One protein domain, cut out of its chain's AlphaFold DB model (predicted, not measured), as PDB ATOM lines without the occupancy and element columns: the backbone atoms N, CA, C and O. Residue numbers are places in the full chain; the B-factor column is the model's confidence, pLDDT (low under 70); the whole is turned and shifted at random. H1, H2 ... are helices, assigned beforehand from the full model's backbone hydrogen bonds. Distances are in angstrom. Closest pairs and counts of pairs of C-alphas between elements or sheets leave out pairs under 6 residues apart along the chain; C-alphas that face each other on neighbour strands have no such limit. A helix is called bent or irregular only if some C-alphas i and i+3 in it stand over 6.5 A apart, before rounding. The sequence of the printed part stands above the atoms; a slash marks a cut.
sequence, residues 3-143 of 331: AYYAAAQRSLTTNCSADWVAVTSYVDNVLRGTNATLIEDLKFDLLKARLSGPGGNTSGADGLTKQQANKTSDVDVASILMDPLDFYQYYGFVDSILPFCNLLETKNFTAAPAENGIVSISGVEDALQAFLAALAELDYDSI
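Overview. This is residues 3 to 143 of the 331 residues of the protein "Peptidase S28" of Lentinula edodes (UniProt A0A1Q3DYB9). A rounded cluster of crossed helices, with H8 running through the core and H2, H3 and the kinked H6 packed round it. H5 runs beside H2 and also packs on H3, H1 sits at the H6 end, and the short H4 packs on H3 toward the opposite end. The printed part has 141 residues with eight named helices, H1 to H8 in order along the chain, and no named strand; its class is all helix. It is compact, with a radius of gyration of the C-alphas of 14.4 A and spans of 37 by 33 by 30 A.

Along the chain. H1, residues 3 to 11, begins at C-alpha 3 at (195.175, -16.362, 159.045) and is 13.0 A long; it is only just irregular, with C-alphas 4 and 7 6.6 A apart. H2, residues 14 to 31, is 26.0 A long, and H3, residues 36 to 51, 22.3 A. H4, residues 66 to 69, is short. H5, residues 74 to 85, is 18.7 A long and irregular: C-alphas 81 and 84 are 7.3 A apart. H6, residues 88 to 105, is 18.9 A long and irregular, with C-alphas 90 and 93 9.6 A apart and a kink of 48 degrees near residue 95. H7, residues 119 to 122, is short. H8, residues 124 to 138, is 20.9 A long and ends at C-alpha 138 at (195.244, 6.098, 147.075).

Arrangement. H2 is the hub, touching five helices. Its residues 19 to 26 touch H8, about perpendicular at 76 degrees; the closest C-alphas, of Val 23 and Leu 128, are 5.6 A apart. H2 touches H5 at a shallow tilt of 13 degrees, opposite ways, closest at C-alphas 31 and 74, 6.3 A. H3 touches H8 at a shallow tilt of 27 degrees, the same way, closest at C-alphas 49 and 136, 4.9 A. Residues 99 to 105 of H6 touch H8, closest at C-alphas 103 and 134, 5.1 A. H1 touches H6, closest at C-alphas 11 and 93, 6.1 A. H4 touches H3, closest at C-alphas 44 and 69, 5.1 A. H7 only just touches H2, with 3 pairs of C-alphas within 8 A, closest at C-alphas 19 and 119, 5.7 A. H1 and H8 are apart. Every O i to N i+4 pair is within hydrogen-bond range in H2, H3 and H8; in H1 it is 3 of 5, in H6 8 of 14, and in H5 2 of 8 beside 7 of 9 O i to N i+3 pairs, while H4 and H7 are too short for an O i to N i+4 pair.

Size, cuts and confidence. The C-alphas farthest apart, of Thr 34 and Tyr 91, are 38.9 A apart. The printed part has no cut. The links from H3 to H4, residues 52 to 65, and from H6 to H7, residues 106 to 118, are long. The mean pLDDT of the printed part is 94.5, and no printed residue is under 70.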
ATOM      1  N   ALA A   3     193.887 -16.762 158.478       89.19
ATOM      2  CA  ALA A   3     195.175 -16.362 159.045       89.19
ATOM      3  C   ALA A   3     196.141 -15.693 158.043       89.19
ATOM      4  O   ALA A   3     197.121 -15.091 158.469       89.19
ATOM      5  N   TYR A   4     195.868 -15.758 156.733       90.94
ATOM      6  CA  TYR A   4     196.638 -15.034 155.722       90.94
ATOM      7  C   TYR A   4     196.665 -13.525 156.008       90.94
ATOM      8  O   TYR A   4     197.730 -12.940 156.181       90.94
ATOM      9  N   TYR A   5     195.498 -12.904 156.168       90.44
ATOM     10  CA  TYR A   5     195.396 -11.466 156.425       90.44
ATOM     11  C   TYR A   5     195.514 -11.114 157.916       90.44
ATOM     12  O   TYR A   5     195.706  -9.948 158.256       90.44
ATOM     13  N   ALA A   6     195.551 -12.102 158.818       89.12
ATOM     14  CA  ALA A   6     195.807 -11.864 160.241       89.12
ATOM     15  C   ALA A   6     197.168 -11.189 160.504       89.12
ATOM     16  O   ALA A   6     197.334 -10.492 161.504       89.12
ATOM     17  N   ALA A   7     198.162 -11.375 159.624       88.00
ATOM     18  CA  ALA A   7     199.411 -10.612 159.680       88.00
ATOM     19  C   ALA A   7     199.164  -9.107 159.469       88.00
ATOM     20  O   ALA A   7     199.600  -8.301 160.295       88.00
ATOM     21  N   ALA A   8     198.392  -8.746 158.438       91.31
ATOM     22  CA  ALA A   8     197.989  -7.367 158.172       91.31
ATOM     23  C   ALA A   8     197.178  -6.794 159.335       91.31
ATOM     24  O   ALA A   8     197.553  -5.754 159.875       91.31
ATOM     25  N   GLN A   9     196.165  -7.528 159.808       92.31
ATOM     26  CA  GLN A   9     195.352  -7.153 160.966       92.31
ATOM     27  C   GLN A   9     196.214  -6.831 162.200       92.31
ATOM     28  O   GLN A   9     196.020  -5.804 162.844       92.31
ATOM     29  N   ARG A  10     197.207  -7.675 162.517       90.56
ATOM     30  CA  ARG A  10     198.115  -7.475 163.664       90.56
ATOM     31  C   ARG A  10     199.086  -6.306 163.494       90.56
ATOM     32  O   ARG A  10     199.649  -5.857 164.487       90.56
ATOM     33  N   SER A  11     199.301  -5.843 162.266       90.56
ATOM     34  CA  SER A  11     200.194  -4.717 161.976       90.56
ATOM     35  C   SER A  11     199.508  -3.348 162.024       90.56
ATOM     36  O   SER A  11     200.200  -2.334 162.059       90.56
ATOM     37  N   LEU A  12     198.171  -3.310 162.059       94.00
ATOM     38  CA  LEU A  12     197.399  -2.069 162.114       94.00
ATOM     39  C   LEU A  12     197.617  -1.305 163.426       94.00
ATOM     40  O   LEU A  12     197.731  -1.887 164.508       94.00
ATOM     41  N   THR A  13     197.591   0.026 163.339       95.00
ATOM     42  CA  THR A  13     197.477   0.880 164.525       95.00
ATOM     43  C   THR A  13     196.110   0.695 165.184       95.00
ATOM     44  O   THR A  13     195.126   0.360 164.522       95.00
ATOM     45  N   THR A  14     196.032   0.925 166.498       95.06
ATOM     46  CA  THR A  14     194.811   0.695 167.292       95.06
ATOM     47  C   THR A  14     193.585   1.411 166.727       95.06
ATOM     48  O   THR A  14     192.518   0.809 166.644       95.06
ATOM     49  N   ASN A  15     193.743   2.663 166.304       96.94
ATOM     50  CA  ASN A  15     192.671   3.455 165.715       96.94
ATOM     51  C   ASN A  15     192.223   2.919 164.347       96.94
ATOM     52  O   ASN A  15     191.057   2.562 164.195       96.94
ATOM     53  N   CYS A  16     193.170   2.716 163.425       97.56
ATOM     54  CA  CYS A  16     192.883   2.226 162.075       97.56
ATOM     55  C   CYS A  16     192.237   0.840 162.110       97.56
ATOM     56  O   CYS A  16     191.303   0.561 161.364       97.56
ATOM     57  N   SER A  17     192.686  -0.027 163.024       97.06
ATOM     58  CA  SER A  17     192.053  -1.325 163.251       97.06
ATOM     59  C   SER A  17     190.610  -1.186 163.739       97.06
ATOM     60  O   SER A  17     189.751  -1.908 163.243       97.06
ATOM     61  N   ALA A  18     190.325  -0.279 164.679       97.69
ATOM     62  CA  ALA A  18     188.972  -0.080 165.192       97.69
ATOM     63  C   ALA A  18     188.008   0.405 164.098       97.69
ATOM     64  O   ALA A  18     186.903  -0.129 163.974       97.69
ATOM     65  N   ASP A  19     188.442   1.366 163.281       98.44
ATOM     66  CA  ASP A  19     187.638   1.913 162.188       98.44
ATOM     67  C   ASP A  19     187.429   0.895 161.066       98.44
ATOM     68  O   ASP A  19     186.295   0.688 160.637       98.44
ATOM     69  N   TRP A  20     188.485   0.203 160.631       97.94
ATOM     70  CA  TRP A  20     188.384  -0.797 159.566       97.94
ATOM     71  C   TRP A  20     187.460  -1.949 159.966       97.94
ATOM     72  O   TRP A  20     186.535  -2.276 159.227       97.94
ATOM     73  N   VAL A  21     187.625  -2.513 161.167       97.44
ATOM     74  CA  VAL A  21     186.754  -3.590 161.672       97.44
ATOM     75  C   VAL A  21     185.291  -3.141 161.738       97.44
ATOM     76  O   VAL A  21     184.388  -3.887 161.342       97.44
ATOM     77  N   ALA A  22     185.039  -1.917 162.215       98.00
ATOM     78  CA  ALA A  22     183.690  -1.369 162.291       98.00
ATOM     79  C   ALA A  22     183.074  -1.165 160.901       98.00
ATOM     80  O   ALA A  22     181.917  -1.537 160.692       98.00
ATOM     81  N   VAL A  23     183.842  -0.624 159.951       98.56
ATOM     82  CA  VAL A  23     183.415  -0.421 158.561       98.56
ATOM     83  C   VAL A  23     183.129  -1.759 157.880       98.56
ATOM     84  O   VAL A  23     182.036  -1.923 157.341       98.56
ATOM     85  N   THR A  24     184.032  -2.739 157.972       97.88
ATOM     86  CA  THR A  24     183.823  -4.086 157.413       97.88
ATOM     87  C   THR A  24     182.567  -4.731 157.981       97.88
ATOM     88  O   THR A  24     181.704  -5.178 157.226       97.88
ATOM     89  N   SER A  25     182.393  -4.691 159.304       97.00
ATOM     90  CA  SER A  25     181.195  -5.226 159.959       97.00
ATOM     91  C   SER A  25     179.916  -4.504 159.520       97.00
ATOM     92  O   SER A  25     178.877  -5.136 159.326       97.00
ATOM     93  N   TYR A  26     179.959  -3.179 159.371       97.81
ATOM     94  CA  TYR A  26     178.816  -2.388 158.919       97.81
ATOM     95  C   TYR A  26     178.425  -2.727 157.482       97.81
ATOM     96  O   TYR A  26     177.258  -3.027 157.230       97.81
ATOM     97  N   VAL A  27     179.391  -2.745 156.561       98.19
ATOM     98  CA  VAL A  27     179.168  -3.076 155.147       98.19
ATOM     99  C   VAL A  27     178.582  -4.475 155.008       98.19
ATOM    100  O   VAL A  27     177.544  -4.649 154.369       98.19
ATOM    101  N   ASP A  28     179.175  -5.451 155.689       97.19
ATOM    102  CA  ASP A  28     178.711  -6.833 155.678       97.19
ATOM    103  C   ASP A  28     177.261  -6.968 156.175       97.19
ATOM    104  O   ASP A  28     176.455  -7.704 155.599       97.19
ATOM    105  N   ASN A  29     176.903  -6.242 157.239       97.12
ATOM    106  CA  ASN A  29     175.551  -6.253 157.798       97.12
ATOM    107  C   ASN A  29     174.531  -5.554 156.894       97.12
ATOM    108  O   ASN A  29     173.403  -6.033 156.767       97.12
ATOM    109  N   VAL A  30     174.907  -4.439 156.263       98.12
ATOM    110  CA  VAL A  30     174.034  -3.728 155.323       98.12
ATOM    111  C   VAL A  30     173.739  -4.598 154.108       98.12
ATOM    112  O   VAL A  30     172.569  -4.755 153.763       98.12
ATOM    113  N   LEU A  31     174.766  -5.201 153.501       97.88
ATOM    114  CA  LEU A  31     174.616  -6.034 152.304       97.88
ATOM    115  C   LEU A  31     173.780  -7.296 152.570       97.88
ATOM    116  O   LEU A  31     172.990  -7.695 151.720       97.88
ATOM    117  N   ARG A  32     173.865  -7.886 153.770       96.56
ATOM    118  CA  ARG A  32     172.980  -8.995 154.193       96.56
ATOM    119  C   ARG A  32     171.578  -8.561 154.616       96.56
ATOM    120  O   ARG A  32     170.716  -9.409 154.857       96.56
ATOM    121  N   GLY A  33     171.366  -7.263 154.789       96.81
ATOM    122  CA  GLY A  33     170.113  -6.698 155.256       96.81
ATOM    123  C   GLY A  33     168.993  -6.783 154.219       96.81
ATOM    124  O   GLY A  33     169.136  -7.290 153.112       96.81
ATOM    125  N   THR A  34     167.829  -6.246 154.582       96.75
ATOM    126  CA  THR A  34     166.652  -6.199 153.694       96.75
ATOM    127  C   THR A  34     166.325  -4.786 153.210       96.75
ATOM    128  O   THR A  34     165.327  -4.585 152.517       96.75
ATOM    129  N   ASN A  35     167.114  -3.779 153.601       97.62
ATOM    130  CA  ASN A  35     166.888  -2.388 153.218       97.62
ATOM    131  C   ASN A  35     167.493  -2.116 151.833       97.62
ATOM    132  O   ASN A  35     168.659  -1.751 151.718       97.62
ATOM    133  N   ALA A  36     166.678  -2.283 150.791       96.69
ATOM    134  CA  ALA A  36     167.118  -2.174 149.400       96.69
ATOM    135  C   ALA A  36     167.734  -0.809 149.049       96.69
ATOM    136  O   ALA A  36     168.702  -0.764 148.300       96.69
ATOM    137  N   THR A  37     167.208   0.289 149.600       97.44
ATOM    138  CA  THR A  37     167.760   1.632 149.360       97.44
ATOM    139  C   THR A  37     169.140   1.774 149.982       97.44
ATOM    140  O   THR A  37     170.055   2.251 149.325       97.44
ATOM    141  N   LEU A  38     169.314   1.306 151.221       97.31
ATOM    142  CA  LEU A  38     170.609   1.373 151.896       97.31
ATOM    143  C   LEU A  38     171.662   0.492 151.208       97.31
ATOM    144  O   LEU A  38     172.808   0.903 151.086       97.31
ATOM    145  N   ILE A  39     171.266  -0.691 150.727       98.38
ATOM    146  CA  ILE A  39     172.140  -1.575 149.942       98.38
ATOM    147  C   ILE A  39     172.564  -0.891 148.638       98.38
ATOM    148  O   ILE A  39     173.750  -0.849 148.330       98.38
ATOM    149  N   GLU A  40     171.612  -0.349 147.877       98.25
ATOM    150  CA  GLU A  40     171.896   0.331 146.610       98.25
ATOM    151  C   GLU A  40     172.820   1.544 146.803       98.25
ATOM    152  O   GLU A  40     173.768   1.720 146.034       98.25
ATOM    153  N   ASP A  41     172.577   2.343 147.844       98.19
ATOM    154  CA  ASP A  41     173.401   3.501 148.192       98.19
ATOM    155  C   ASP A  41     174.822   3.076 148.578       98.19
ATOM    156  O   ASP A  41     175.787   3.601 148.027       98.19
ATOM    157  N   LEU A  42     174.959   2.060 149.437       98.56
ATOM    158  CA  LEU A  42     176.263   1.557 149.859       98.56
ATOM    159  C   LEU A  42     177.073   0.985 148.687       98.56
ATOM    160  O   LEU A  42     178.266   1.266 148.562       98.56
ATOM    161  N   LYS A  43     176.430   0.207 147.807       98.62
ATOM    162  CA  LYS A  43     177.079  -0.323 146.599       98.62
ATOM    163  C   LYS A  43     177.572   0.796 145.697       98.62
ATOM    164  O   LYS A  43     178.677   0.714 145.165       98.62
ATOM    165  N   PHE A  44     176.753   1.831 145.513       98.62
ATOM    166  CA  PHE A  44     177.132   2.990 144.719       98.62
ATOM    167  C   PHE A  44     178.331   3.717 145.326       98.62
ATOM    168  O   PHE A  44     179.269   4.022 144.595       98.62
ATOM    169  N   ASP A  45     178.329   3.951 146.636       98.44
ATOM    170  CA  ASP A  45     179.390   4.684 147.323       98.44
ATOM    171  C   ASP A  45     180.736   3.939 147.287       98.44
ATOM    172  O   ASP A  45     181.756   4.549 146.963       98.44
ATOM    173  N   LEU A  46     180.742   2.620 147.521       98.44
ATOM    174  CA  LEU A  46     181.950   1.785 147.430       98.44
ATOM    175  C   LEU A  46     182.524   1.749 146.008       98.44
ATOM    176  O   LEU A  46     183.712   2.003 145.810       98.44
ATOM    177  N   LEU A  47     181.680   1.497 145.001       98.06
ATOM    178  CA  LEU A  47     182.115   1.486 143.601       98.06
ATOM    179  C   LEU A  47     182.587   2.863 143.142       98.06
ATOM    180  O   LEU A  47     183.574   2.970 142.419       98.06
ATOM    181  N   LYS A  48     181.904   3.929 143.569       97.94
ATOM    182  CA  LYS A  48     182.314   5.295 143.263       97.94
ATOM    183  C   LYS A  48     183.676   5.604 143.872       97.94
ATOM    184  O   LYS A  48     184.477   6.224 143.183       97.94
ATOM    185  N   ALA A  49     183.929   5.209 145.119       97.62
ATOM    186  CA  ALA A  49     185.211   5.434 145.777       97.62
ATOM    187  C   ALA A  49     186.354   4.744 145.030       97.62
ATOM    188  O   ALA A  49     187.325   5.409 144.693       97.62
ATOM    189  N   ARG A  50     186.185   3.461 144.681       95.88
ATOM    190  CA  ARG A  50     187.179   2.699 143.910       95.88
ATOM    191  C   ARG A  50     187.452   3.283 142.520       95.88
ATOM    192  O   ARG A  50     188.582   3.281 142.064       95.88
ATOM    193  N   LEU A  51     186.416   3.788 141.848       95.75
ATOM    194  CA  LEU A  51     186.537   4.420 140.528       95.75
ATOM    195  C   LEU A  51     186.987   5.890 140.583       95.75
ATOM    196  O   LEU A  51     187.195   6.512 139.539       95.75
ATOM    197  N   SER A  52     187.049   6.484 141.772       95.94
ATOM    198  CA  SER A  52     187.549   7.843 141.965       95.94
ATOM    199  C   SER A  52     189.056   7.807 142.202       95.94
ATOM    200  O   SER A  52     189.612   6.784 142.575       95.94
ATOM    201  N   GLY A  53     189.702   8.944 141.985       93.12
ATOM    202  CA  GLY A  53     191.132   9.124 142.161       93.12
ATOM    203  C   GLY A  53     191.475  10.340 143.026       93.12
ATOM    204  O   GLY A  53     190.581  11.051 143.512       93.12
ATOM    205  N   PRO A  54     192.778  10.641 143.162       93.56
ATOM    206  CA  PRO A  54     193.279  11.606 144.131       93.56
ATOM    207  C   PRO A  54     192.813  13.039 143.876       93.56
ATOM    208  O   PRO A  54     192.529  13.442 142.742       93.56
ATOM    209  N   GLY A  55     192.772  13.843 144.940       93.50
ATOM    210  CA  GLY A  55     192.368  15.249 144.881       93.50
ATOM    211  C   GLY A  55     190.887  15.442 144.546       93.50
ATOM    212  O   GLY A  55     190.518  16.453 143.943       93.50
ATOM    213  N   GLY A  56     190.043  14.473 144.910       91.88
ATOM    214  CA  GLY A  56     188.611  14.478 144.607       91.88
ATOM    215  C   GLY A  56     188.276  14.256 143.127       91.88
ATOM    216  O   GLY A  56     187.225  14.711 142.666       91.88
ATOM    217  N   ASN A  57     189.149  13.590 142.367       95.12
ATOM    218  CA  ASN A  57     188.876  13.267 140.973       95.12
ATOM    219  C   ASN A  57     187.809  12.167 140.869       95.12
ATOM    220  O   ASN A  57     188.083  11.009 141.146       95.12
ATOM    221  N   THR A  58     186.605  12.491 140.404       95.62
ATOM    222  CA  THR A  58     185.533  11.492 140.233       95.62
ATOM    223  C   THR A  58     185.346  11.029 138.790       95.62
ATOM    224  O   THR A  58     184.353  10.364 138.506       95.62
ATOM    225  N   SER A  59     186.252  11.374 137.865       95.25
ATOM    226  CA  SER A  59     186.043  11.126 136.431       95.25
ATOM    227  C   SER A  59     185.926   9.642 136.074       95.25
ATOM    228  O   SER A  59     185.228   9.290 135.130       95.25
ATOM    229  N   GLY A  60     186.596   8.749 136.811       92.75
ATOM    230  CA  GLY A  60     186.483   7.303 136.579       92.75
ATOM    231  C   GLY A  60     185.110   6.740 136.963       92.75
ATOM    232  O   GLY A  60     184.676   5.731 136.410       92.75
ATOM    233  N   ALA A  61     184.378   7.435 137.837       95.00
ATOM    234  CA  ALA A  61     182.997   7.121 138.188       95.00
ATOM    235  C   ALA A  61     181.970   7.840 137.286       95.00
ATOM    236  O   ALA A  61     180.762   7.730 137.529       95.00
ATOM    237  N   ASP A  62     182.409   8.575 136.254       94.50
ATOM    238  CA  ASP A  62     181.509   9.273 135.335       94.50
ATOM    239  C   ASP A  62     180.597   8.268 134.620       94.50
ATOM    240  O   ASP A  62     181.026   7.401 133.859       94.50
ATOM    241  N   GLY A  63     179.293   8.394 134.862       94.31
ATOM    242  CA  GLY A  63     178.287   7.500 134.294       94.31
ATOM    243  C   GLY A  63     177.960   6.276 135.148       94.31
ATOM    244  O   GLY A  63     177.058   5.533 134.761       94.31
ATOM    245  N   LEU A  64     178.599   6.088 136.311       97.31
ATOM    246  CA  LEU A  64     178.114   5.150 137.319       97.31
ATOM    247  C   LEU A  64     176.744   5.622 137.822       97.31
ATOM    248  O   LEU A  64     176.559   6.765 138.239       97.31
ATOM    249  N   THR A  65     175.767   4.724 137.806       97.62
ATOM    250  CA  THR A  65     174.429   4.946 138.360       97.62
ATOM    251  C   THR A  65     174.161   3.966 139.491       97.62
ATOM    252  O   THR A  65     174.669   2.845 139.488       97.62
ATOM    253  N   LYS A  66     173.284   4.350 140.422       96.69
ATOM    254  CA  LYS A  66     172.798   3.459 141.487       96.69
ATOM    255  C   LYS A  66     172.245   2.136 140.942       96.69
ATOM    256  O   LYS A  66     172.594   1.068 141.431       96.69
ATOM    257  N   GLN A  67     171.517   2.186 139.824       95.75
ATOM    258  CA  GLN A  67     170.987   0.986 139.175       95.75
ATOM    259  C   GLN A  67     172.083   0.055 138.628       95.75
ATOM    260  O   GLN A  67     171.900  -1.162 138.630       95.75
ATOM    261  N   GLN A  68     173.195   0.594 138.114       95.94
ATOM    262  CA  GLN A  68     174.343  -0.223 137.701       95.94
ATOM    263  C   GLN A  68     175.050  -0.805 138.920       95.94
ATOM    264  O   GLN A  68     175.278  -2.009 138.944       95.94
ATOM    265  N   ALA A  69     175.311   0.019 139.937       96.31
ATOM    266  CA  ALA A  69     175.934  -0.414 141.183       96.31
ATOM    267  C   ALA A  69     175.154  -1.556 141.852       96.31
ATOM    268  O   ALA A  69     175.738  -2.540 142.292       96.31
ATOM    269  N   ASN A  70     173.821  -1.487 141.841       96.44
ATOM    270  CA  ASN A  70     172.962  -2.515 142.424       96.44
ATOM    271  C   ASN A  70     173.036  -3.880 141.704       96.44
ATOM    272  O   ASN A  70     172.664  -4.900 142.282       96.44
ATOM    273  N   LYS A  71     173.512  -3.925 140.450       96.88
ATOM    274  CA  LYS A  71     173.722  -5.186 139.710       96.88
ATOM    275  C   LYS A  71     175.028  -5.882 140.081       96.88
ATOM    276  O   LYS A  71     175.147  -7.075 139.814       96.88
ATOM    277  N   THR A  72     175.989  -5.157 140.645       97.50
ATOM    278  CA  THR A  72     177.247  -5.732 141.122       97.50
ATOM    279  C   THR A  72     176.960  -6.652 142.306       97.50
ATOM    280  O   THR A  72     176.102  -6.344 143.147       97.50
ATOM    281  N   SER A  73     177.628  -7.806 142.359       97.25
ATOM    282  CA  SER A  73     177.402  -8.775 143.431       97.25
ATOM    283  C   SER A  73     177.850  -8.208 144.783       97.25
ATOM    284  O   SER A  73     178.730  -7.348 144.849       97.25
ATOM    285  N   ASP A  74     177.240  -8.674 145.875       97.56
ATOM    286  CA  ASP A  74     177.626  -8.237 147.225       97.56
ATOM    287  C   ASP A  74     179.076  -8.624 147.544       97.56
ATOM    288  O   ASP A  74     179.775  -7.872 148.212       97.56
ATOM    289  N   VAL A  75     179.537  -9.761 147.012       96.56
ATOM    290  CA  VAL A  75     180.921 -10.240 147.133       96.56
ATOM    291  C   VAL A  75     181.895  -9.254 146.492       96.56
ATOM    292  O   VAL A  75     182.864  -8.857 147.138       96.56
ATOM    293  N   ASP A  76     181.641  -8.843 145.247       96.75
ATOM    294  CA  ASP A  76     182.542  -7.940 144.518       96.75
ATOM    295  C   ASP A  76     182.602  -6.572 145.202       96.75
ATOM    296  O   ASP A  76     183.675  -5.999 145.362       96.75
ATOM    297  N   VAL A  77     181.453  -6.062 145.658       97.62
ATOM    298  CA  VAL A  77     181.385  -4.776 146.359       97.62
ATOM    299  C   VAL A  77     182.064  -4.844 147.727       97.62
ATOM    300  O   VAL A  77     182.820  -3.941 148.071       97.62
ATOM    301  N   ALA A  78     181.819  -5.891 148.517       97.44
ATOM    302  CA  ALA A  78     182.433  -6.024 149.836       97.44
ATOM    303  C   ALA A  78     183.954  -6.234 149.749       97.44
ATOM    304  O   ALA A  78     184.685  -5.790 150.634       97.44
ATOM    305  N   SER A  79     184.439  -6.855 148.667       96.06
ATOM    306  CA  SER A  79     185.874  -7.060 148.427       96.06
ATOM    307  C   SER A  79     186.643  -5.751 148.208       96.06
ATOM    308  O   SER A  79     187.838  -5.729 148.468       96.06
ATOM    309  N   ILE A  80     185.974  -4.644 147.852       97.06
ATOM    310  CA  ILE A  80     186.594  -3.305 147.748       97.06
ATOM    311  C   ILE A  80     187.222  -2.866 149.081       97.06
ATOM    312  O   ILE A  80     188.239  -2.181 149.107       97.06
ATOM    313  N   LEU A  81     186.664  -3.302 150.217       96.44
ATOM    314  CA  LEU A  81     187.246  -3.018 151.536       96.44
ATOM    315  C   LEU A  81     188.622  -3.658 151.745       96.44
ATOM    316  O   LEU A  81     189.322  -3.313 152.695       96.44
ATOM    317  N   MET A  82     188.983  -4.620 150.897       94.31
ATOM    318  CA  MET A  82     190.238  -5.352 150.963       94.31
ATOM    319  C   MET A  82     191.292  -4.804 149.998       94.31
ATOM    320  O   MET A  82     192.442  -5.198 150.147       94.31
ATOM    321  N   ASP A  83     190.955  -3.868 149.099       93.25
ATOM    322  CA  ASP A  83     191.908  -3.255 148.155       93.25
ATOM    323  C   ASP A  83     193.205  -2.753 148.849       93.25
ATOM    324  O   ASP A  83     194.298  -2.990 148.327       93.25
ATOM    325  N   PRO A  84     193.178  -2.171 150.075       91.62
ATOM    326  CA  PRO A  84     194.416  -1.765 150.750       91.62
ATOM    327  C   PRO A  84     195.370  -2.915 151.135       91.62
ATOM    328  O   PRO A  84     196.517  -2.674 151.525       91.62
ATOM    329  N   LEU A  85     194.912  -4.168 151.048       91.38
ATOM    330  CA  LEU A  85     195.671  -5.378 151.370       91.38
ATOM    331  C   LEU A  85     196.396  -5.979 150.156       91.38
ATOM    332  O   LEU A  85     197.292  -6.803 150.361       91.38
ATOM    333  N   ASP A  86     196.071  -5.559 148.929       86.38
ATOM    334  CA  ASP A  86     196.569  -6.159 147.677       86.38
ATOM    335  C   ASP A  86     198.104  -6.215 147.605       86.38
ATOM    336  O   ASP A  86     198.707  -7.171 147.104       86.38
ATOM    337  N   PHE A  87     198.758  -5.207 148.184       84.12
ATOM    338  CA  PHE A  87     200.208  -5.036 148.146       84.12
ATOM    339  C   PHE A  87     200.907  -5.400 149.462       84.12
ATOM    340  O   PHE A  87     202.143  -5.393 149.529       84.12
ATOM    341  N   TYR A  88     200.157  -5.802 150.495       89.00
ATOM    342  CA  TYR A  88     200.698  -6.041 151.834       89.00
ATOM    343  C   TYR A  88     201.806  -7.097 151.840       89.00
ATOM    344  O   TYR A  88     202.850  -6.903 152.458       89.00
ATOM    345  N   GLN A  89     201.639  -8.190 151.090       89.19
ATOM    346  CA  GLN A  89     202.656  -9.245 151.023       89.19
ATOM    347  C   GLN A  89     204.005  -8.759 150.456       89.19
ATOM    348  O   GLN A  89     205.035  -9.384 150.706       89.19
ATOM    349  N   TYR A  90     204.015  -7.668 149.682       84.44
ATOM    350  CA  TYR A  90     205.200  -7.158 148.989       84.44
ATOM    351  C   TYR A  90     205.829  -5.939 149.661       84.44
ATOM    352  O   TYR A  90     207.032  -5.746 149.496       84.44
ATOM    353  N   TYR A  91     205.036  -5.150 150.389       82.62
ATOM    354  CA  TYR A  91     205.428  -3.852 150.953       82.62
ATOM    355  C   TYR A  91     205.212  -3.761 152.472       82.62
ATOM    356  O   TYR A  91     205.764  -2.888 153.136       82.62
ATOM    357  N   GLY A  92     204.450  -4.689 153.053       87.25
ATOM    358  CA  GLY A  92     204.168  -4.723 154.482       87.25
ATOM    359  C   GLY A  92     203.331  -3.530 154.934       87.25
ATOM    360  O   GLY A  92     202.736  -2.809 154.133       87.25
ATOM    361  N   PHE A  93     203.269  -3.318 156.246       88.06
ATOM    362  CA  PHE A  93     202.412  -2.280 156.820       88.06
ATOM    363  C   PHE A  93     202.828  -0.865 156.410       88.06
ATOM    364  O   PHE A  93     201.986  -0.097 155.956       88.06
ATOM    365  N   VAL A  94     204.113  -0.529 156.561       85.75
ATOM    366  CA  VAL A  94     204.618   0.849 156.432       85.75
ATOM    367  C   VAL A  94     204.365   1.431 155.044       85.75
ATOM    368  O   VAL A  94     203.963   2.586 154.946       85.75
ATOM    369  N   ASP A  95     204.548   0.635 153.992       82.12
ATOM    370  CA  ASP A  95     204.460   1.129 152.617       82.12
ATOM    371  C   ASP A  95     203.125   0.780 151.928       82.12
ATOM    372  O   ASP A  95     202.733   1.481 151.001       82.12
ATOM    373  N   SER A  96     202.390  -0.249 152.382       84.50
ATOM    374  CA  SER A  96     201.092  -0.637 151.784       84.50
ATOM    375  C   SER A  96     199.880  -0.062 152.518       84.50
ATOM    376  O   SER A  96     198.934   0.403 151.885       84.50
ATOM    377  N   ILE A  97     199.871  -0.141 153.853       90.44
ATOM    378  CA  ILE A  97     198.659   0.067 154.662       90.44
ATOM    379  C   ILE A  97     198.711   1.375 155.457       90.44
ATOM    380  O   ILE A  97     197.702   2.059 155.599       90.44
ATOM    381  N   LEU A  98     199.876   1.765 155.969       92.06
ATOM    382  CA  LEU A  98     200.020   2.998 156.739       92.06
ATOM    383  C   LEU A  98     199.583   4.255 155.955       92.06
ATOM    384  O   LEU A  98     198.942   5.108 156.573       92.06
ATOM    385  N   PRO A  99     199.835   4.401 154.635       93.12
ATOM    386  CA  PRO A  99     199.287   5.517 153.861       93.12
ATOM    387  C   PRO A  99     197.755   5.567 153.905       93.12
ATOM    388  O   PRO A  99     197.185   6.638 154.121       93.12
ATOM    389  N   PHE A 100     197.103   4.406 153.796       95.44
ATOM    390  CA  PHE A 100     195.651   4.273 153.901       95.44
ATOM    391  C   PHE A 100     195.159   4.663 155.293       95.44
ATOM    392  O   PHE A 100     194.295   5.527 155.416       95.44
ATOM    393  N   CYS A 101     195.769   4.110 156.343       97.06
ATOM    394  CA  CYS A 101     195.427   4.452 157.721       97.06
ATOM    395  C   CYS A 101     195.610   5.947 158.010       97.06
ATOM    396  O   CYS A 101     194.771   6.551 158.665       97.06
ATOM    397  N   ASN A 102     196.672   6.577 157.502       97.00
ATOM    398  CA  ASN A 102     196.881   8.012 157.687       97.00
ATOM    399  C   ASN A 102     195.764   8.830 157.030       97.00
ATOM    400  O   ASN A 102     195.265   9.769 157.647       97.00
ATOM    401  N   LEU A 103     195.352   8.479 155.811       97.12
ATOM    402  CA  LEU A 103     194.245   9.144 155.118       97.12
ATOM    403  C   LEU A 103     192.908   8.919 155.830       97.12
ATOM    404  O   LEU A 103     192.182   9.888 156.048       97.12
ATOM    405  N   LEU A 104     192.613   7.681 156.228       98.00
ATOM    406  CA  LEU A 104     191.415   7.311 156.982       98.00
ATOM    407  C   LEU A 104     191.323   8.147 158.263       98.00
ATOM    408  O   LEU A 104     190.415   8.960 158.420       98.00
ATOM    409  N   GLU A 105     192.317   8.018 159.136       98.00
ATOM    410  CA  GLU A 105     192.301   8.572 160.491       98.00
ATOM    411  C   GLU A 105     192.325  10.099 160.515       98.00
ATOM    412  O   GLU A 105     191.780  10.728 161.421       98.00
ATOM    413  N   THR A 106     192.943  10.721 159.510       96.88
ATOM    414  CA  THR A 106     192.996  12.185 159.389       96.88
ATOM    415  C   THR A 106     191.898  12.758 158.500       96.88
ATOM    416  O   THR A 106     191.870  13.971 158.276       96.88
ATOM    417  N   LYS A 107     190.994  11.916 157.978       96.19
ATOM    418  CA  LYS A 107     189.966  12.300 157.001       96.19
ATOM    419  C   LYS A 107     190.563  13.078 155.831       96.19
ATOM    420  O   LYS A 107     190.197  14.229 155.587       96.19
ATOM    421  N   ASN A 108     191.534  12.468 155.160       96.12
ATOM    422  CA  ASN A 108     192.337  13.095 154.114       96.12
ATOM    423  C   ASN A 108     193.023  14.392 154.598       96.12
ATOM    424  O   ASN A 108     192.882  15.462 154.008       96.12
ATOM    425  N   PHE A 109     193.718  14.312 155.737       95.94
ATOM    426  CA  PHE A 109     194.468  15.412 156.361       95.94
ATOM    427  C   PHE A 109     193.644  16.659 156.728       95.94
ATOM    428  O   PHE A 109     194.205  17.735 156.947       95.94
ATOM    429  N   THR A 110     192.320  16.530 156.841       95.44
ATOM    430  CA  THR A 110     191.426  17.624 157.254       95.44
ATOM    431  C   THR A 110     191.165  17.658 158.762       95.44
ATOM    432  O   THR A 110     190.691  18.670 159.282       95.44
ATOM    433  N   ALA A 111     191.506  16.584 159.479       94.62
ATOM    434  CA  ALA A 111     191.333  16.443 160.918       94.62
ATOM    435  C   ALA A 111     192.550  15.774 161.578       94.62
ATOM    436  O   ALA A 111     193.359  15.108 160.933       94.62
ATOM    437  N   ALA A 112     192.681  15.957 162.894       95.19
ATOM    438  CA  ALA A 112     193.642  15.199 163.689       95.19
ATOM    439  C   ALA A 112     193.132  13.762 163.911       95.19
ATOM    440  O   ALA A 112     191.921  13.592 164.083       95.19
ATOM    441  N   PRO A 113     194.025  12.756 163.959       95.12
ATOM    442  CA  PRO A 113     193.628  11.373 164.177       95.12
ATOM    443  C   PRO A 113     193.082  11.161 165.590       95.12
ATOM    444  O   PRO A 113     193.543  11.777 166.557       95.12
ATOM    445  N   ALA A 114     192.105  10.268 165.706       94.31
ATOM    446  CA  ALA A 114     191.500   9.873 166.967       94.31
ATOM    447  C   ALA A 114     192.207   8.637 167.530       94.31
ATOM    448  O   ALA A 114     192.344   7.642 166.834       94.31
ATOM    449  N   GLU A 115     192.604   8.648 168.806       93.38
ATOM    450  CA  GLU A 115     193.324   7.513 169.419       93.38
ATOM    451  C   GLU A 115     192.537   6.188 169.361       93.38
ATOM    452  O   GLU A 115     193.126   5.124 169.190       93.38
ATOM    453  N   ASN A 116     191.207   6.263 169.449       94.94
ATOM    454  CA  ASN A 116     190.297   5.114 169.420       94.94
ATOM    455  C   ASN A 116     189.530   4.977 168.089       94.94
ATOM    456  O   ASN A 116     188.506   4.297 168.048       94.94
ATOM    457  N   GLY A 117     189.992   5.648 167.028       96.88
ATOM    458  CA  GLY A 117     189.327   5.677 165.722       96.88
ATOM    459  C   GLY A 117     188.143   6.647 165.656       96.88
ATOM    460  O   GLY A 117     187.572   7.057 166.678       96.88
ATOM    461  N   ILE A 118     187.772   7.024 164.438       98.00
ATOM    462  CA  ILE A 118     186.632   7.877 164.088       98.00
ATOM    463  C   ILE A 118     185.324   7.279 164.612       98.00
ATOM    464  O   ILE A 118     184.486   8.006 165.155       98.00
ATOM    465  N   VAL A 119     185.172   5.953 164.542       97.62
ATOM    466  CA  VAL A 119     183.974   5.235 164.996       97.62
ATOM    467  C   VAL A 119     183.632   5.551 166.452       97.62
ATOM    468  O   VAL A 119     182.457   5.664 166.801       97.62
ATOM    469  N   SER A 120     184.646   5.758 167.300       96.50
ATOM    470  CA  SER A 120     184.463   6.059 168.724       96.50
ATOM    471  C   SER A 120     183.962   7.482 168.998       96.50
ATOM    472  O   SER A 120     183.384   7.737 170.056       96.50
ATOM    473  N   ILE A 121     184.174   8.408 168.059       95.06
ATOM    474  CA  ILE A 121     183.850   9.829 168.217       95.06
ATOM    475  C   ILE A 121     182.512  10.159 167.556       95.06
ATOM    476  O   ILE A 121     181.687  10.859 168.145       95.06
ATOM    477  N   SER A 122     182.311   9.684 166.332       95.75
ATOM    478  CA  SER A 122     181.233  10.139 165.447       95.75
ATOM    479  C   SER A 122     180.462   9.009 164.766       95.75
ATOM    480  O   SER A 122     179.492   9.283 164.062       95.75
ATOM    481  N   GLY A 123     180.815   7.751 165.040       97.81
ATOM    482  CA  GLY A 123     180.079   6.580 164.576       97.81
ATOM    483  C   GLY A 123     180.564   6.021 163.240       97.81
ATOM    484  O   GLY A 123     181.443   6.562 162.571       97.81
ATOM    485  N   VAL A 124     179.989   4.876 162.868       98.31
ATOM    486  CA  VAL A 124     180.483   4.049 161.757       98.31
ATOM    487  C   VAL A 124     180.231   4.658 160.381       98.31
ATOM    488  O   VAL A 124     181.007   4.419 159.465       98.31
ATOM    489  N   GLU A 125     179.191   5.478 160.220       97.75
ATOM    490  CA  GLU A 125     178.918   6.126 158.933       97.75
ATOM    491  C   GLU A 125     179.994   7.163 158.589       97.75
ATOM    492  O   GLU A 125     180.413   7.260 157.440       97.75
ATOM    493  N   ASP A 126     180.488   7.902 159.583       97.94
ATOM    494  CA  ASP A 126     181.569   8.873 159.399       97.94
ATOM    495  C   ASP A 126     182.924   8.175 159.188       97.94
ATOM    496  O   ASP A 126     183.712   8.600 158.340       97.94
ATOM    497  N   ALA A 127     183.163   7.051 159.878       98.38
ATOM    498  CA  ALA A 127     184.312   6.184 159.606       98.38
ATOM    499  C   ALA A 127     184.266   5.617 158.174       98.38
ATOM    500  O   ALA A 127     185.273   5.650 157.474       98.38
ATOM    501  N   LEU A 128     183.093   5.180 157.694       98.69
ATOM    502  CA  LEU A 128     182.906   4.721 156.316       98.69
ATOM    503  C   LEU A 128     183.207   5.839 155.312       98.69
ATOM    504  O   LEU A 128     183.924   5.602 154.348       98.69
ATOM    505  N   GLN A 129     182.717   7.062 155.526       98.19
ATOM    506  CA  GLN A 129     183.025   8.179 154.621       98.19
ATOM    507  C   GLN A 129     184.530   8.475 154.560       98.19
ATOM    508  O   GLN A 129     185.069   8.701 153.476       98.19
ATOM    509  N   ALA A 130     185.222   8.427 155.701       98.38
ATOM    510  CA  ALA A 130     186.673   8.565 155.744       98.38
ATOM    511  C   ALA A 130     187.389   7.410 155.019       98.38
ATOM    512  O   ALA A 130     188.361   7.647 154.304       98.38
ATOM    513  N   PHE A 131     186.877   6.182 155.145       98.56
ATOM    514  CA  PHE A 131     187.399   4.991 154.472       98.56
ATOM    515  C   PHE A 131     187.296   5.120 152.953       98.56
ATOM    516  O   PHE A 131     188.275   4.920 152.239       98.56
ATOM    517  N   LEU A 132     186.125   5.521 152.455       98.31
ATOM    518  CA  LEU A 132     185.881   5.744 151.030       98.31
ATOM    519  C   LEU A 132     186.767   6.863 150.466       98.31
ATOM    520  O   LEU A 132     187.288   6.734 149.361       98.31
ATOM    521  N   ALA A 133     186.971   7.942 151.228       97.38
ATOM    522  CA  ALA A 133     187.904   8.996 150.844       97.38
ATOM    523  C   ALA A 133     189.346   8.471 150.763       97.38
ATOM    524  O   ALA A 133     190.040   8.761 149.795       97.38
ATOM    525  N   ALA A 134     189.788   7.666 151.732       97.19
ATOM    526  CA  ALA A 134     191.123   7.076 151.721       97.19
ATOM    527  C   ALA A 134     191.340   6.112 150.538       97.19
ATOM    528  O   ALA A 134     192.408   6.145 149.931       97.19
ATOM    529  N   LEU A 135     190.330   5.308 150.174       95.75
ATOM    530  CA  LEU A 135     190.374   4.454 148.978       95.75
ATOM    531  C   LEU A 135     190.564   5.280 147.700       95.75
ATOM    532  O   LEU A 135     191.473   5.002 146.921       95.75
ATOM    533  N   ALA A 136     189.744   6.317 147.514       95.88
ATOM    534  CA  ALA A 136     189.808   7.180 146.336       95.88
ATOM    535  C   ALA A 136     191.138   7.948 146.235       95.88
ATOM    536  O   ALA A 136     191.664   8.146 145.146       95.88
ATOM    537  N   GLU A 137     191.692   8.398 147.362       93.94
ATOM    538  CA  GLU A 137     192.946   9.162 147.374       93.94
ATOM    539  C   GLU A 137     194.189   8.305 147.115       93.94
ATOM    540  O   GLU A 137     195.196   8.836 146.647       93.94
ATOM    541  N   LEU A 138     194.144   7.003 147.411       88.19
ATOM    542  CA  LEU A 138     195.244   6.098 147.075       88.19
ATOM    543  C   LEU A 138     195.154   5.539 145.664       88.19
ATOM    544  O   LEU A 138     196.206   5.287 145.083       88.19
ATOM    545  N   ASP A 139     193.938   5.378 145.131       85.38
ATOM    546  CA  ASP A 139     193.703   4.917 143.760       85.38
ATOM    547  C   ASP A 139     194.531   3.657 143.453       85.38
ATOM    548  O   ASP A 139     195.437   3.654 142.616       85.38
ATOM    549  N   TYR A 140     194.266   2.585 144.208       80.75
ATOM    550  CA  TYR A 140     195.012   1.326 144.113       80.75
ATOM    551  C   TYR A 140     194.987   0.732 142.693       80.75
ATOM    552  O   TYR A 140     195.983   0.148 142.263       80.75
ATOM    553  N   ASP A 141     193.905   0.957 141.938       77.12
ATOM    554  CA  ASP A 141     193.765   0.528 140.541       77.12
ATOM    555  C   ASP A 141     194.731   1.287 139.590       77.12
ATOM    556  O   ASP A 141     195.023   0.807 138.491       77.12
ATOM    557  N   SER A 142     195.277   2.445 139.997       78.50
ATOM    558  CA  SER A 142     196.279   3.205 139.228       78.50
ATOM    559  C   SER A 142     197.724   2.735 139.423       78.50
ATOM    560  O   SER A 142     198.614   3.168 138.678       78.50
ATOM    561  N   ILE A 143     197.985   1.860 140.404       73.25
ATOM    562  CA  ILE A 143     199.337   1.379 140.699       73.25
ATOM    563  C   ILE A 143     199.839   0.545 139.510       73.25
ATOM    564  O   ILE A 143     199.240  -0.478 139.174       73.25
TER     565      ILE A 143